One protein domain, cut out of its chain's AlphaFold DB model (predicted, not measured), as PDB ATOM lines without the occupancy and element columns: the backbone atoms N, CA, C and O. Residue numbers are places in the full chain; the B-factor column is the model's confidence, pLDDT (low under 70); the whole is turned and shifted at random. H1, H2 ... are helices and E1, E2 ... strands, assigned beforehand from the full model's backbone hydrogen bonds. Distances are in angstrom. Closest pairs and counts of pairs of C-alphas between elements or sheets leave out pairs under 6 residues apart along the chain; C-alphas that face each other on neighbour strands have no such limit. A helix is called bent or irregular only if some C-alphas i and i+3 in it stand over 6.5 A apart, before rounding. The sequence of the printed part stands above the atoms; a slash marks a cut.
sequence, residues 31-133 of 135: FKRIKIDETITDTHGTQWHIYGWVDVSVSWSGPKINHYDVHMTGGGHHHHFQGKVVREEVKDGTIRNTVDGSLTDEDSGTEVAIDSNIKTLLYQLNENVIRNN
ATOM      1  N   PHE A  31     -15.666 -37.280  -5.016       82.69
ATOM      2  CA  PHE A  31     -14.362 -36.700  -4.751       82.69
ATOM      3  C   PHE A  31     -13.368 -37.838  -4.544       82.69
ATOM      4  O   PHE A  31     -13.525 -38.666  -3.646       82.69
ATOM      5  N   LYS A  32     -12.342 -37.880  -5.388       88.06
ATOM      6  CA  LYS A  32     -11.282 -38.881  -5.344       88.06
ATOM      7  C   LYS A  32      -9.944 -38.171  -5.217       88.06
ATOM      8  O   LYS A  32      -9.630 -37.298  -6.018       88.06
ATOM      9  N   ARG A  33      -9.137 -38.591  -4.247       92.75
ATOM     10  CA  ARG A  33      -7.725 -38.211  -4.160       92.75
ATOM     11  C   ARG A  33      -6.881 -39.321  -4.775       92.75
ATOM     12  O   ARG A  33      -6.966 -40.475  -4.358       92.75
ATOM     13  N   ILE A  34      -6.116 -38.982  -5.802       91.69
ATOM     14  CA  ILE A  34      -5.379 -39.922  -6.650       91.69
ATOM     15  C   ILE A  34      -3.895 -39.736  -6.386       91.69
ATOM     16  O   ILE A  34      -3.399 -38.611  -6.415       91.69
ATOM     17  N   LYS A  35      -3.186 -40.834  -6.116       93.75
ATOM     18  CA  LYS A  35      -1.728 -40.807  -6.021       93.75
ATOM     19  C   LYS A  35      -1.135 -40.793  -7.425       93.75
ATOM     20  O   LYS A  35      -1.506 -41.634  -8.241       93.75
ATOM     21  N   ILE A  36      -0.207 -39.878  -7.670       94.56
ATOM     22  CA  ILE A  36       0.556 -39.771  -8.912       94.56
ATOM     23  C   ILE A  36       1.975 -40.262  -8.671       94.56
ATOM     24  O   ILE A  36       2.569 -39.971  -7.631       94.56
ATOM     25  N   ASP A  37       2.480 -41.017  -9.638       95.50
ATOM     26  CA  ASP A  37       3.860 -41.478  -9.731       95.50
ATOM     27  C   ASP A  37       4.143 -41.763 -11.213       95.50
ATOM     28  O   ASP A  37       3.829 -42.837 -11.731       95.50
ATOM     29  N   GLU A  38       4.597 -40.741 -11.937       94.94
ATOM     30  CA  GLU A  38       4.728 -40.771 -13.394       94.94
ATOM     31  C   GLU A  38       6.046 -40.143 -13.857       94.94
ATOM     32  O   GLU A  38       6.611 -39.263 -13.211       94.94
ATOM     33  N   THR A  39       6.539 -40.575 -15.018       96.06
ATOM     34  CA  THR A  39       7.668 -39.930 -15.696       96.06
ATOM     35  C   THR A  39       7.184 -39.264 -16.974       96.06
ATOM     36  O   THR A  39       6.608 -39.919 -17.842       96.06
ATOM     37  N   ILE A  40       7.451 -37.967 -17.104       94.88
ATOM     38  CA  ILE A  40       7.099 -37.154 -18.267       94.88
ATOM     39  C   ILE A  40       8.384 -36.598 -18.881       94.88
ATOM     40  O   ILE A  40       9.274 -36.147 -18.170       94.88
ATOM     41  N   THR A  41       8.508 -36.646 -20.208       92.69
ATOM     42  CA  THR A  41       9.648 -36.041 -20.915       92.69
ATOM     43  C   THR A  41       9.245 -34.670 -21.442       92.69
ATOM     44  O   THR A  41       8.240 -34.558 -22.144       92.69
ATOM     45  N   ASP A  42      10.011 -33.634 -21.102       89.00
ATOM     46  CA  ASP A  42       9.745 -32.278 -21.576       89.00
ATOM     47  C   ASP A  42      10.119 -32.085 -23.059       89.00
ATOM     48  O   ASP A  42      10.651 -32.970 -23.734       89.00
ATOM     49  N   THR A  43       9.837 -30.894 -23.586       84.81
ATOM     50  CA  THR A  43      10.120 -30.519 -24.981       84.81
ATOM     51  C   THR A  43      11.609 -30.485 -25.328       84.81
ATOM     52  O   THR A  43      11.949 -30.505 -26.510       84.81
ATOM     53  N   HIS A  44      12.492 -30.447 -24.330       88.62
ATOM     54  CA  HIS A  44      13.945 -30.447 -24.484       88.62
ATOM     55  C   HIS A  44      14.553 -31.848 -24.294       88.62
ATOM     56  O   HIS A  44      15.768 -32.007 -24.413       88.62
ATOM     57  N   GLY A  45      13.729 -32.870 -24.042       89.88
ATOM     58  CA  GLY A  45      14.167 -34.249 -23.831       89.88
ATOM     59  C   GLY A  45      14.555 -34.576 -22.386       89.88
ATOM     60  O   GLY A  45      15.019 -35.686 -22.127       89.88
ATOM     61  N   THR A  46      14.364 -33.655 -21.438       93.12
ATOM     62  CA  THR A  46      14.619 -33.914 -20.015       93.12
ATOM     63  C   THR A  46      13.508 -34.783 -19.451       93.12
ATOM     64  O   THR A  46      12.326 -34.487 -19.627       93.12
ATOM     65  N   GLN A  47      13.876 -35.842 -18.734       95.75
ATOM     66  CA  GLN A  47      12.917 -36.650 -17.989       95.75
ATOM     67  C   GLN A  47      12.634 -36.017 -16.629       95.75
ATOM     68  O   GLN A  47      13.554 -35.713 -15.868       95.75
ATOM     69  N   TRP A  48      11.350 -35.860 -16.341       96.88
ATOM     70  CA  TRP A  48      10.815 -35.369 -15.086       96.88
ATOM     71  C   TRP A  48      10.050 -36.491 -14.401       96.88
ATOM     72  O   TRP A  48       9.091 -37.027 -14.960       96.88
ATOM     73  N   HIS A  49      10.463 -36.846 -13.190       97.62
ATOM     74  CA  HIS A  49       9.697 -37.715 -12.308       97.62
ATOM     75  C   HIS A  49       8.754 -36.854 -11.473       97.62
ATOM     76  O   HIS A  49       9.193 -35.968 -10.739       97.62
ATOM     77  N   ILE A  50       7.457 -37.097 -11.632       97.50
ATOM     78  CA  ILE A  50       6.386 -36.346 -10.994       97.50
ATOM     79  C   ILE A  50       5.626 -37.280 -10.059       97.50
ATOM     80  O   ILE A  50       5.088 -38.298 -10.497       97.50
ATOM     81  N   TYR A  51       5.557 -36.929  -8.779       97.12
ATOM     82  CA  TYR A  51       4.890 -37.740  -7.765       97.12
ATOM     83  C   TYR A  51       4.144 -36.881  -6.750       97.12
ATOM     84  O   TYR A  51       4.536 -35.759  -6.452       97.12
ATOM     85  N   GLY A  52       3.061 -37.406  -6.185       97.12
ATOM     86  CA  GLY A  52       2.268 -36.684  -5.190       97.12
ATOM     87  C   GLY A  52       0.797 -37.048  -5.254       97.12
ATOM     88  O   GLY A  52       0.450 -38.214  -5.453       97.12
ATOM     89  N   TRP A  53      -0.067 -36.054  -5.072       96.69
ATOM     90  CA  TRP A  53      -1.508 -36.237  -5.012       96.69
ATOM     91  C   TRP A  53      -2.253 -35.264  -5.914       96.69
ATOM     92  O   TRP A  53      -1.863 -34.111  -6.087       96.69
ATOM     93  N   VAL A  54      -3.370 -35.741  -6.453       94.50
ATOM     94  CA  VAL A  54      -4.299 -34.942  -7.247       94.50
ATOM     95  C   VAL A  54      -5.714 -35.182  -6.753       94.50
ATOM     96  O   VAL A  54      -6.170 -36.324  -6.683       94.50
ATOM     97  N   ASP A  55      -6.409 -34.104  -6.420       93.19
ATOM     98  CA  ASP A  55      -7.812 -34.131  -6.037       93.19
ATOM     99  C   ASP A  55      -8.679 -33.968  -7.286       93.19
ATOM    100  O   ASP A  55      -8.586 -32.973  -8.007       93.19
ATOM    101  N   VAL A  56      -9.551 -34.939  -7.532       89.75
ATOM    102  CA  VAL A  56     -10.422 -35.018  -8.708       89.75
ATOM    103  C   VAL A  56     -11.874 -35.093  -8.261       89.75
ATOM    104  O   VAL A  56     -12.204 -35.762  -7.283       89.75
ATOM    105  N   SER A  57     -12.754 -34.393  -8.967       86.75
ATOM    106  CA  SER A  57     -14.200 -34.553  -8.852       86.75
ATOM    107  C   SER A  57     -14.726 -35.233 -10.110       86.75
ATOM    108  O   SER A  57     -14.387 -34.834 -11.223       86.75
ATOM    109  N   VAL A  58     -15.544 -36.270  -9.952       77.69
ATOM    110  CA  VAL A  58     -16.253 -36.889 -11.078       77.69
ATOM    111  C   VAL A  58     -17.656 -36.296 -11.143       77.69
ATOM    112  O   VAL A  58     -18.384 -36.245 -10.148       77.69
ATOM    113  N   SER A  59     -18.006 -35.783 -12.317       71.25
ATOM    114  CA  SER A  59     -19.320 -35.220 -12.631       71.25
ATOM    115  C   SER A  59     -19.851 -35.868 -13.904       71.25
ATOM    116  O   SER A  59     -19.088 -36.489 -14.634       71.25
ATOM    117  N   TRP A  60     -21.124 -35.645 -14.232       68.88
ATOM    118  CA  TRP A  60     -21.720 -36.090 -15.501       68.88
ATOM    119  C   TRP A  60     -20.975 -35.585 -16.754       68.88
ATOM    120  O   TRP A  60     -21.127 -36.142 -17.834       68.88
ATOM    121  N   SER A  61     -20.176 -34.521 -16.617       71.38
ATOM    122  CA  SER A  61     -19.327 -33.961 -17.678       71.38
ATOM    123  C   SER A  61     -17.905 -34.552 -17.719       71.38
ATOM    124  O   SER A  61     -17.040 -34.001 -18.398       71.38
ATOM    125  N   GLY A  62     -17.651 -35.629 -16.969       74.50
ATOM    126  CA  GLY A  62     -16.350 -36.283 -16.829       74.50
ATOM    127  C   GLY A  62     -15.551 -35.844 -15.588       74.50
ATOM    128  O   GLY A  62     -16.038 -35.041 -14.770       74.50
ATOM    129  N   PRO A  63     -14.321 -36.377 -15.424       80.38
ATOM    130  CA  PRO A  63     -13.431 -36.040 -14.320       80.38
ATOM    131  C   PRO A  63     -12.870 -34.620 -14.466       80.38
ATOM    132  O   PRO A  63     -12.401 -34.211 -15.528       80.38
ATOM    133  N   LYS A  64     -12.884 -33.867 -13.367       84.88
ATOM    134  CA  LYS A  64     -12.317 -32.522 -13.257       84.88
ATOM    135  C   LYS A  64     -11.251 -32.506 -12.181       84.88
ATOM    136  O   LYS A  64     -11.497 -32.912 -11.047       84.88
ATOM    137  N   ILE A  65     -10.070 -32.017 -12.535       88.19
ATOM    138  CA  ILE A  65      -8.972 -31.871 -11.584       88.19
ATOM    139  C   ILE A  65      -9.186 -30.586 -10.791       88.19
ATOM    140  O   ILE A  65      -9.252 -29.495 -11.352       88.19
ATOM    141  N   ASN A  66      -9.330 -30.733  -9.477       90.00
ATOM    142  CA  ASN A  66      -9.602 -29.631  -8.564       90.00
ATOM    143  C   ASN A  66      -8.302 -29.022  -8.034       90.00
ATOM    144  O   ASN A  66      -8.211 -27.800  -7.917       90.00
ATOM    145  N   HIS A  67      -7.324 -29.870  -7.697       95.12
ATOM    146  CA  HIS A  67      -6.071 -29.452  -7.081       95.12
ATOM    147  C   HIS A  67      -4.952 -30.482  -7.300       95.12
ATOM    148  O   HIS A  67      -5.196 -31.686  -7.253       95.12
ATOM    149  N   TYR A  68      -3.733 -30.002  -7.511       96.25
ATOM    150  CA  TYR A  68      -2.478 -30.741  -7.511       96.25
ATOM    151  C   TYR A  68      -1.691 -30.370  -6.267       96.25
ATOM    152  O   TYR A  68      -1.616 -29.197  -5.912       96.25
ATOM    153  N   ASP A  69      -1.050 -31.375  -5.694       97.44
ATOM    154  CA  ASP A  69      -0.043 -31.281  -4.649       97.44
ATOM    155  C   ASP A  69       1.064 -32.278  -5.022       97.44
ATOM    156  O   ASP A  69       1.005 -33.460  -4.663       97.44
ATOM    157  N   VAL A  70       1.987 -31.849  -5.889       97.69
ATOM    158  CA  VAL A  70       2.940 -32.743  -6.571       97.69
ATOM    159  C   VAL A  70       4.363 -32.207  -6.550       97.69
ATOM    160  O   VAL A  70       4.606 -31.022  -6.747       97.69
ATOM    161  N   HIS A  71       5.314 -33.113  -6.379       97.88
ATOM    162  CA  HIS A  71       6.734 -32.867  -6.553       97.88
ATOM    163  C   HIS A  71       7.158 -33.247  -7.970       97.88
ATOM    164  O   HIS A  71       6.655 -34.213  -8.543       97.88
ATOM    165  N   MET A  72       8.092 -32.489  -8.528       97.25
ATOM    166  CA  MET A  72       8.626 -32.628  -9.874       97.25
ATOM    167  C   MET A  72      10.152 -32.592  -9.792       97.25
ATOM    168  O   MET A  72      10.732 -31.566  -9.445       97.25
ATOM    169  N   THR A  73      10.806 -33.704 -10.117       96.81
ATOM    170  CA  THR A  73      12.269 -33.827 -10.091       96.81
ATOM    171  C   THR A  73      12.797 -34.123 -11.487       96.81
ATOM    172  O   THR A  73      12.353 -35.063 -12.143       96.81
ATOM    173  N   GLY A  74      13.730 -33.316 -11.979       94.50
ATOM    174  CA  GLY A  74      14.236 -33.451 -13.343       94.50
ATOM    175  C   GLY A  74      15.225 -32.353 -13.698       94.50
ATOM    176  O   GLY A  74      15.181 -31.261 -13.143       94.50
ATOM    177  N   GLY A  75      16.175 -32.649 -14.587       88.44
ATOM    178  CA  GLY A  75      17.122 -31.642 -15.091       88.44
ATOM    179  C   GLY A  75      18.020 -30.989 -14.031       88.44
ATOM    180  O   GLY A  75      18.579 -29.932 -14.295       88.44
ATOM    181  N   GLY A  76      18.164 -31.599 -12.849       91.69
ATOM    182  CA  GLY A  76      18.889 -31.014 -11.714       91.69
ATOM    183  C   GLY A  76      18.048 -30.097 -10.821       91.69
ATOM    184  O   GLY A  76      18.613 -29.442  -9.955       91.69
ATOM    185  N   HIS A  77      16.729 -30.067 -11.013       93.31
ATOM    186  CA  HIS A  77      15.790 -29.296 -10.207       93.31
ATOM    187  C   HIS A  77      14.847 -30.209  -9.421       93.31
ATOM    188  O   HIS A  77      14.489 -31.299  -9.883       93.31
ATOM    189  N   HIS A  78      14.411 -29.728  -8.257       96.44
ATOM    190  CA  HIS A  78      13.344 -30.320  -7.463       96.44
ATOM    191  C   HIS A  78      12.327 -29.234  -7.116       96.44
ATOM    192  O   HIS A  78      12.603 -28.314  -6.348       96.44
ATOM    193  N   HIS A  79      11.145 -29.335  -7.712       97.19
ATOM    194  CA  HIS A  79      10.065 -28.385  -7.499       97.19
ATOM    195  C   HIS A  79       8.863 -29.038  -6.831       97.19
ATOM    196  O   HIS A  79       8.579 -30.210  -7.061       97.19
ATOM    197  N   HIS A  80       8.116 -28.254  -6.067       98.00
ATOM    198  CA  HIS A  80       6.811 -28.600  -5.524       98.00
ATOM    199  C   HIS A  80       5.765 -27.658  -6.107       98.00
ATOM    200  O   HIS A  80       5.869 -26.438  -5.990       98.00
ATOM    201  N   PHE A  81       4.788 -28.231  -6.801       97.75
ATOM    202  CA  PHE A  81       3.675 -27.513  -7.395       97.75
ATOM    203  C   PHE A  81       2.403 -27.754  -6.587       97.75
ATOM    204  O   PHE A  81       1.976 -28.899  -6.404       97.75
ATOM    205  N   GLN A  82       1.769 -26.656  -6.180       97.56
ATOM    206  CA  GLN A  82       0.464 -26.655  -5.530       97.56
ATOM    207  C   GLN A  82      -0.490 -25.746  -6.306       97.56
ATOM    208  O   GLN A  82      -0.261 -24.541  -6.416       97.56
ATOM    209  N   GLY A  83      -1.560 -26.302  -6.875       96.06
ATOM    210  CA  GLY A  83      -2.409 -25.525  -7.783       96.06
ATOM    211  C   GLY A  83      -3.363 -26.343  -8.636       96.06
ATOM    212  O   GLY A  83      -3.777 -27.425  -8.254       96.06
ATOM    213  N   LYS A  84      -3.753 -25.827  -9.797       93.56
ATOM    214  CA  LYS A  84      -4.620 -26.485 -10.780       93.56
ATOM    215  C   LYS A  84      -4.348 -25.982 -12.191       93.56
ATOM    216  O   LYS A  84      -3.898 -24.858 -12.404       93.56
ATOM    217  N   VAL A  85      -4.673 -26.825 -13.163       91.19
ATOM    218  CA  VAL A  85      -4.773 -26.427 -14.566       91.19
ATOM    219  C   VAL A  85      -6.229 -26.054 -14.820       91.19
ATOM    220  O   VAL A  85      -7.125 -26.869 -14.608       91.19
ATOM    221  N   VAL A  86      -6.476 -24.818 -15.245       87.31
ATOM    222  CA  VAL A  86      -7.814 -24.326 -15.580       87.31
ATOM    223  C   VAL A  86      -7.959 -24.314 -17.092       87.31
ATOM    224  O   VAL A  86      -7.121 -23.770 -17.808       87.31
ATOM    225  N   ARG A  87      -9.034 -24.927 -17.580       81.06
ATOM    226  CA  ARG A  87      -9.398 -24.948 -18.994       81.06
ATOM    227  C   ARG A  87     -10.586 -24.020 -19.196       81.06
ATOM    228  O   ARG A  87     -11.690 -24.331 -18.759       81.06
ATOM    229  N   GLU A  88     -10.349 -22.884 -19.835       80.50
ATOM    230  CA  GLU A  88     -11.363 -21.867 -20.106       80.50
ATOM    231  C   GLU A  88     -11.654 -21.816 -21.605       80.50
ATOM    232  O   GLU A  88     -10.747 -21.650 -22.420       80.50
ATOM    233  N   GLU A  89     -12.923 -21.942 -21.984       76.12
ATOM    234  CA  GLU A  89     -13.359 -21.633 -23.343       76.12
ATOM    235  C   GLU A  89     -13.590 -20.122 -23.443       76.12
ATOM    236  O   GLU A  89     -14.399 -19.544 -22.713       76.12
ATOM    237  N   VAL A  90     -12.835 -19.455 -24.314       83.31
ATOM    238  CA  VAL A  90     -13.021 -18.027 -24.580       83.31
ATOM    239  C   VAL A  90     -14.142 -17.815 -25.602       83.31
ATOM    240  O   VAL A  90     -14.558 -18.727 -26.308       83.31
ATOM    241  N   LYS A  91     -14.656 -16.580 -25.684       79.75
ATOM    242  CA  LYS A  91     -15.856 -16.217 -26.468       79.75
ATOM    243  C   LYS A  91     -15.797 -16.553 -27.967       79.75
ATOM    244  O   LYS A  91     -16.836 -16.522 -28.616       79.75
ATOM    245  N   ASP A  92     -14.615 -16.814 -28.514       86.56
ATOM    246  CA  ASP A  92     -14.407 -17.203 -29.912       86.56
ATOM    247  C   ASP A  92     -14.370 -18.732 -30.125       86.56
ATOM    248  O   ASP A  92     -14.136 -19.186 -31.244       86.56
ATOM    249  N   GLY A  93     -14.615 -19.526 -29.074       74.44
ATOM    250  CA  GLY A  93     -14.546 -20.990 -29.093       74.44
ATOM    251  C   GLY A  93     -13.128 -21.549 -28.916       74.44
ATOM    252  O   GLY A  93     -12.936 -22.764 -28.943       74.44
ATOM    253  N   THR A  94     -12.115 -20.696 -28.730       81.75
ATOM    254  CA  THR A  94     -10.752 -21.147 -28.429       81.75
ATOM    255  C   THR A  94     -10.677 -21.655 -26.995       81.75
ATOM    256  O   THR A  94     -11.198 -21.049 -26.059       81.75
ATOM    257  N   ILE A  95      -9.972 -22.762 -26.795       76.50
ATOM    258  CA  ILE A  95      -9.698 -23.290 -25.461       76.50
ATOM    259  C   ILE A  95      -8.361 -22.735 -24.984       76.50
ATOM    260  O   ILE A  95      -7.318 -22.978 -25.594       76.50
ATOM    261  N   ARG A  96      -8.386 -22.013 -23.866       80.25
ATOM    262  CA  ARG A  96      -7.201 -21.522 -23.173       80.25
ATOM    263  C   ARG A  96      -6.965 -22.360 -21.923       80.25
ATOM    264  O   ARG A  96      -7.793 -22.381 -21.019       80.25
ATOM    265  N   ASN A  97      -5.802 -22.997 -21.857       82.25
ATOM    266  CA  ASN A  97      -5.318 -23.594 -20.618       82.25
ATOM    267  C   ASN A  97      -4.474 -22.559 -19.866       82.25
ATOM    268  O   ASN A  97      -3.570 -21.943 -20.442       82.25
ATOM    269  N   THR A  98      -4.782 -22.358 -18.594       88.62
ATOM    270  CA  THR A  98      -3.994 -21.564 -17.651       88.62
ATOM    271  C   THR A  98      -3.575 -22.439 -16.476       88.62
ATOM    272  O   THR A  98      -4.191 -23.463 -16.185       88.62
ATOM    273  N   VAL A  99      -2.481 -22.059 -15.820       92.81
ATOM    274  CA  VAL A  99      -2.034 -22.682 -14.572       92.81
ATOM    275  C   VAL A  99      -2.269 -21.672 -13.463       92.81
ATOM    276  O   VAL A  99      -1.812 -20.534 -13.570       92.81
ATOM    277  N   ASP A 100      -3.002 -22.096 -12.443       93.19
ATOM    278  CA  ASP A 100      -3.321 -21.328 -11.245       93.19
ATOM    279  C   ASP A 100      -2.706 -22.048 -10.043       93.19
ATOM    280  O   ASP A 100      -3.086 -23.181  -9.750       93.19
ATOM    281  N   GLY A 101      -1.711 -21.451  -9.395       94.19
ATOM    282  CA  GLY A 101      -0.971 -22.093  -8.310       94.19
ATOM    283  C   GLY A 101       0.412 -21.505  -8.083       94.19
ATOM    284  O   GLY A 101       0.806 -20.542  -8.742       94.19
ATOM    285  N   SER A 102       1.149 -22.129  -7.168       96.31
ATOM    286  CA  SER A 102       2.526 -21.789  -6.818       96.31
ATOM    287  C   SER A 102       3.474 -22.932  -7.160       96.31
ATOM    288  O   SER A 102       3.112 -24.109  -7.086       96.31
ATOM    289  N   LEU A 103       4.703 -22.569  -7.516       97.56
ATOM    290  CA  LEU A 103       5.813 -23.495  -7.685       97.56
ATOM    291  C   LEU A 103       6.918 -23.072  -6.724       97.56
ATOM    292  O   LEU A 103       7.341 -21.918  -6.737       97.56
ATOM    293  N   THR A 104       7.384 -24.000  -5.907       97.69
ATOM    294  CA  THR A 104       8.463 -23.769  -4.950       97.69
ATOM    295  C   THR A 104       9.630 -24.672  -5.303       97.69
ATOM    296  O   THR A 104       9.444 -25.838  -5.630       97.69
ATOM    297  N   ASP A 105      10.841 -24.137  -5.282       95.75
ATOM    298  CA  ASP A 105      12.063 -24.926  -5.340       95.75
ATOM    299  C   ASP A 105      12.299 -25.527  -3.951       95.75
ATOM    300  O   ASP A 105      12.438 -24.794  -2.975       95.75
ATOM    301  N   GLU A 106      12.268 -26.853  -3.851       94.06
ATOM    302  CA  GLU A 106      12.313 -27.579  -2.574       94.06
ATOM    303  C   GLU A 106      13.678 -27.475  -1.887       94.06
ATOM    304  O   GLU A 106      13.762 -27.475  -0.659       94.06
ATOM    305  N   ASP A 107      14.755 -27.332  -2.661       92.19
ATOM    306  CA  ASP A 107      16.110 -27.256  -2.115       92.19
ATOM    307  C   ASP A 107      16.363 -25.900  -1.439       92.19
ATOM    308  O   ASP A 107      17.045 -25.809  -0.413       92.19
ATOM    309  N   SER A 108      15.806 -24.829  -2.008       93.38
ATOM    310  CA  SER A 108      15.953 -23.455  -1.516       93.38
ATOM    311  C   SER A 108      14.759 -22.945  -0.701       93.38
ATOM    312  O   SER A 108      14.891 -21.951   0.015       93.38
ATOM    313  N   GLY A 109      13.596 -23.587  -0.816       93.00
ATOM    314  CA  GLY A 109      12.320 -23.136  -0.259       93.00
ATOM    315  C   GLY A 109      11.774 -21.855  -0.900       93.00
ATOM    316  O   GLY A 109      10.938 -21.180  -0.297       93.00
ATOM    317  N   THR A 110      12.266 -21.469  -2.080       95.00
ATOM    318  CA  THR A 110      11.897 -20.199  -2.727       95.00
ATOM    319  C   THR A 110      10.831 -20.389  -3.796       95.00
ATOM    320  O   THR A 110      10.811 -21.393  -4.503       95.00
ATOM    321  N   GLU A 111       9.923 -19.419  -3.919       96.25
ATOM    322  CA  GLU A 111       8.940 -19.417  -5.001       96.25
ATOM    323  C   GLU A 111       9.635 -19.151  -6.342       96.25
ATOM    324  O   GLU A 111      10.422 -18.212  -6.487       96.25
ATOM    325  N   VAL A 112       9.322 -19.985  -7.330       94.75
ATOM    326  CA  VAL A 112       9.862 -19.937  -8.687       94.75
ATOM    327  C   VAL A 112       8.743 -19.688  -9.686       94.75
ATOM    328  O   VAL A 112       7.602 -20.120  -9.525       94.75
ATOM    329  N   ALA A 113       9.071 -18.975 -10.761       94.06
ATOM    330  CA  ALA A 113       8.105 -18.682 -11.804       94.06
ATOM    331  C   ALA A 113       7.701 -19.955 -12.565       94.06
ATOM    332  O   ALA A 113       8.547 -20.731 -13.002       94.06
ATOM    333  N   ILE A 114       6.398 -20.114 -12.808       93.38
ATOM    334  CA  ILE A 114       5.862 -21.179 -13.663       93.38
ATOM    335  C   ILE A 114       6.071 -20.792 -15.134       93.38
ATOM    336  O   ILE A 114       5.251 -20.095 -15.754       93.38
ATOM    337  N   ASP A 115       7.191 -21.238 -15.690       91.44
ATOM    338  CA  ASP A 115       7.568 -20.992 -17.078       91.44
ATOM    339  C   ASP A 115       6.795 -21.870 -18.086       91.44
ATOM    340  O   ASP A 115       5.844 -22.583 -17.749       91.44
ATOM    341  N   SER A 116       7.151 -21.777 -19.370       89.62
ATOM    342  CA  SER A 116       6.506 -22.558 -20.431       89.62
ATOM    343  C   SER A 116       6.750 -24.063 -20.326       89.62
ATOM    344  O   SER A 116       5.859 -24.828 -20.686       89.62
ATOM    345  N   ASN A 117       7.914 -24.496 -19.839       89.31
ATOM    346  CA  ASN A 117       8.260 -25.914 -19.754       89.31
ATOM    347  C   ASN A 117       7.464 -26.584 -18.636       89.31
ATOM    348  O   ASN A 117       6.825 -27.610 -18.871       89.31
ATOM    349  N   ILE A 118       7.412 -25.953 -17.458       92.19
ATOM    350  CA  ILE A 118       6.594 -26.431 -16.339       92.19
ATOM    351  C   ILE A 118       5.115 -26.466 -16.737       92.19
ATOM    352  O   ILE A 118       4.434 -27.454 -16.473       92.19
ATOM    353  N   LYS A 119       4.615 -25.451 -17.460       92.44
ATOM    354  CA  LYS A 119       3.243 -25.475 -18.007       92.44
ATOM    355  C   LYS A 119       2.999 -26.689 -18.894       92.44
ATOM    356  O   LYS A 119       1.978 -27.351 -18.736       92.44
ATOM    357  N   THR A 120       3.916 -26.999 -19.809       91.25
ATOM    358  CA  THR A 120       3.780 -28.173 -20.677       91.25
ATOM    359  C   THR A 120       3.742 -29.473 -19.876       91.25
ATOM    360  O   THR A 120       2.889 -30.313 -20.159       91.25
ATOM    361  N   LEU A 121       4.595 -29.623 -18.856       93.19
ATOM    362  CA  LEU A 121       4.585 -30.792 -17.970       93.19
ATOM    363  C   LEU A 121       3.250 -30.928 -17.229       93.19
ATOM    364  O   LEU A 121       2.650 -31.999 -17.241       93.19
ATOM    365  N   LEU A 122       2.745 -29.834 -16.651       94.44
ATOM    366  CA  LEU A 122       1.465 -29.821 -15.940       94.44
ATOM    367  C   LEU A 122       0.282 -30.124 -16.866       94.44
ATOM    368  O   LEU A 122      -0.645 -30.824 -16.467       94.44
ATOM    369  N   TYR A 123       0.307 -29.652 -18.114       92.62
ATOM    370  CA  TYR A 123      -0.725 -29.989 -19.098       92.62
ATOM    371  C   TYR A 123      -0.680 -31.466 -19.489       92.62
ATOM    372  O   TYR A 123      -1.727 -32.098 -19.584       92.62
ATOM    373  N   GLN A 124       0.508 -32.041 -19.686       93.25
ATOM    374  CA  GLN A 124       0.633 -33.471 -19.976       93.25
ATOM    375  C   GLN A 124       0.193 -34.330 -18.788       93.25
ATOM    376  O   GLN A 124      -0.549 -35.293 -18.980       93.25
ATOM    377  N   LEU A 125       0.568 -33.941 -17.566       92.94
ATOM    378  CA  LEU A 125       0.089 -34.582 -16.347       92.94
ATOM    379  C   LEU A 125      -1.442 -34.528 -16.260       92.94
ATOM    380  O   LEU A 125      -2.076 -35.543 -15.993       92.94
ATOM    381  N   ASN A 126      -2.045 -33.373 -16.546       91.75
ATOM    382  CA  ASN A 126      -3.497 -33.202 -16.561       91.75
ATOM    383  C   ASN A 126      -4.191 -34.188 -17.506       91.75
ATOM    384  O   ASN A 126      -5.146 -34.862 -17.118       91.75
ATOM    385  N   GLU A 127      -3.688 -34.309 -18.735       89.81
ATOM    386  CA  GLU A 127      -4.217 -35.260 -19.715       89.81
ATOM    387  C   GLU A 127      -4.031 -36.719 -19.273       89.81
ATOM    388  O   GLU A 127      -4.929 -37.537 -19.474       89.81
ATOM    389  N   ASN A 128      -2.901 -37.059 -18.644       91.12
ATOM    390  CA  ASN A 128      -2.652 -38.406 -18.125       91.12
ATOM    391  C   ASN A 128      -3.604 -38.760 -16.978       91.12
ATOM    392  O   ASN A 128      -4.216 -39.828 -17.003       91.12
ATOM    393  N   VAL A 129      -3.787 -37.860 -16.008       89.06
ATOM    394  CA  VAL A 129      -4.681 -38.082 -14.863       89.06
ATOM    395  C   VAL A 129      -6.117 -38.312 -15.323       89.06
ATOM    396  O   VAL A 129      -6.749 -39.269 -14.870       89.06
ATOM    397  N   ILE A 130      -6.611 -37.481 -16.248       87.38
ATOM    398  CA  ILE A 130      -7.951 -37.619 -16.836       87.38
ATOM    399  C   ILE A 130      -8.073 -38.949 -17.588       87.38
ATOM    400  O   ILE A 130      -9.021 -39.698 -17.363       87.38
ATOM    401  N   ARG A 131      -7.100 -39.281 -18.445       86.81
ATOM    402  CA  ARG A 131      -7.121 -40.512 -19.253       86.81
ATOM    403  C   ARG A 131      -7.075 -41.782 -18.408       86.81
ATOM    404  O   ARG A 131      -7.725 -42.760 -18.760       86.81
ATOM    405  N   ASN A 132      -6.305 -41.775 -17.321       83.00
ATOM    406  CA  ASN A 132      -6.116 -42.930 -16.442       83.00
ATOM    407  C   ASN A 132      -7.241 -43.090 -15.410       83.00
ATOM    408  O   ASN A 132      -7.299 -44.106 -14.721       83.00
ATOM    409  N   ASN A 133      -8.138 -42.107 -15.297       76.44
ATOM    410  CA  ASN A 133      -9.300 -42.166 -14.412       76.44
ATOM    411  C   ASN A 133     -10.595 -41.808 -15.167       76.44
ATOM    412  O   ASN A 133     -11.249 -40.824 -14.806       76.44
TER     413      ASN A 133
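Overview. This is residues 31 to 133 of the 135 residues of an uncharacterized protein of Chryseobacterium sp. Leaf201 (UniProt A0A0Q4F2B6). One twisted sheet of long, bent strands curls round a single helix, H1, which packs in its hollow on one face. The link from E4 to E5 holds Asp 92, one of the two C-alphas farthest apart in the domain; the other, Asp 107, is in the link from E5 to E6. The printed part has 103 residues, with six named strands and then one helix, E1 E2 E3 E4 E5 E6 H1. The sheet's order is E1 - E2 - E3 - E4 - E5 - E6, antiparallel throughout, and the class is mixed. The whole is compact, with a radius of gyration of the C-alphas of 13.8 A, and spans 40 by 31 by 25 A.

Along the chain. Find C-alpha 31 at (-14.362, -36.700, -4.751); from there E1, residues 31 to 41, runs 29.0 A. Next come E2, residues 47 to 59, 32.7 A; E3, residues 62 to 74, 30.9 A; and E4, residues 77 to 89, 32.9 A. E5, residues 95 to 105, measures 29.7 A, and E6, residues 110 to 112, 6.3 A. H1, residues 116 to 132, runs 24.3 A to C-alpha 132 at (-6.116, -42.930, -16.442).

Arrangement. The strands form a meander, each the antiparallel neighbour of the one before, with E1 and E6 as edge strands. Look for N 34 and O 54, 2.8 A, in the hairpin E1 and E2; N 53 and O 69, 2.8 A, in E2 and E3; N 70 and O 81, 3.0 A, in E3 and E4; N 84 and O 100, 2.7 A, in E4 and E5; and N 112 and O 103, 2.8 A, in E5 and E6. E3 bends by 72 degrees at residue 67. H1 is on the sheet; its closest C-alphas with E3 are those of Pro 63 and Ile 130, 6.2 A, and with E1 those of Ile 40 and Leu 121, 6.8 A. In H1 every O i to N i+4 pair is within hydrogen-bond range. E1 and E6 are apart.

Size, cuts and confidence. The two C-alphas farthest apart, those of Asp 92 and Asp 107, are 42.5 A apart. The printed part has no cut, and its six links are tight. Mean pLDDT of the printed part is 90.4; look at residue 60 for the one value under 70.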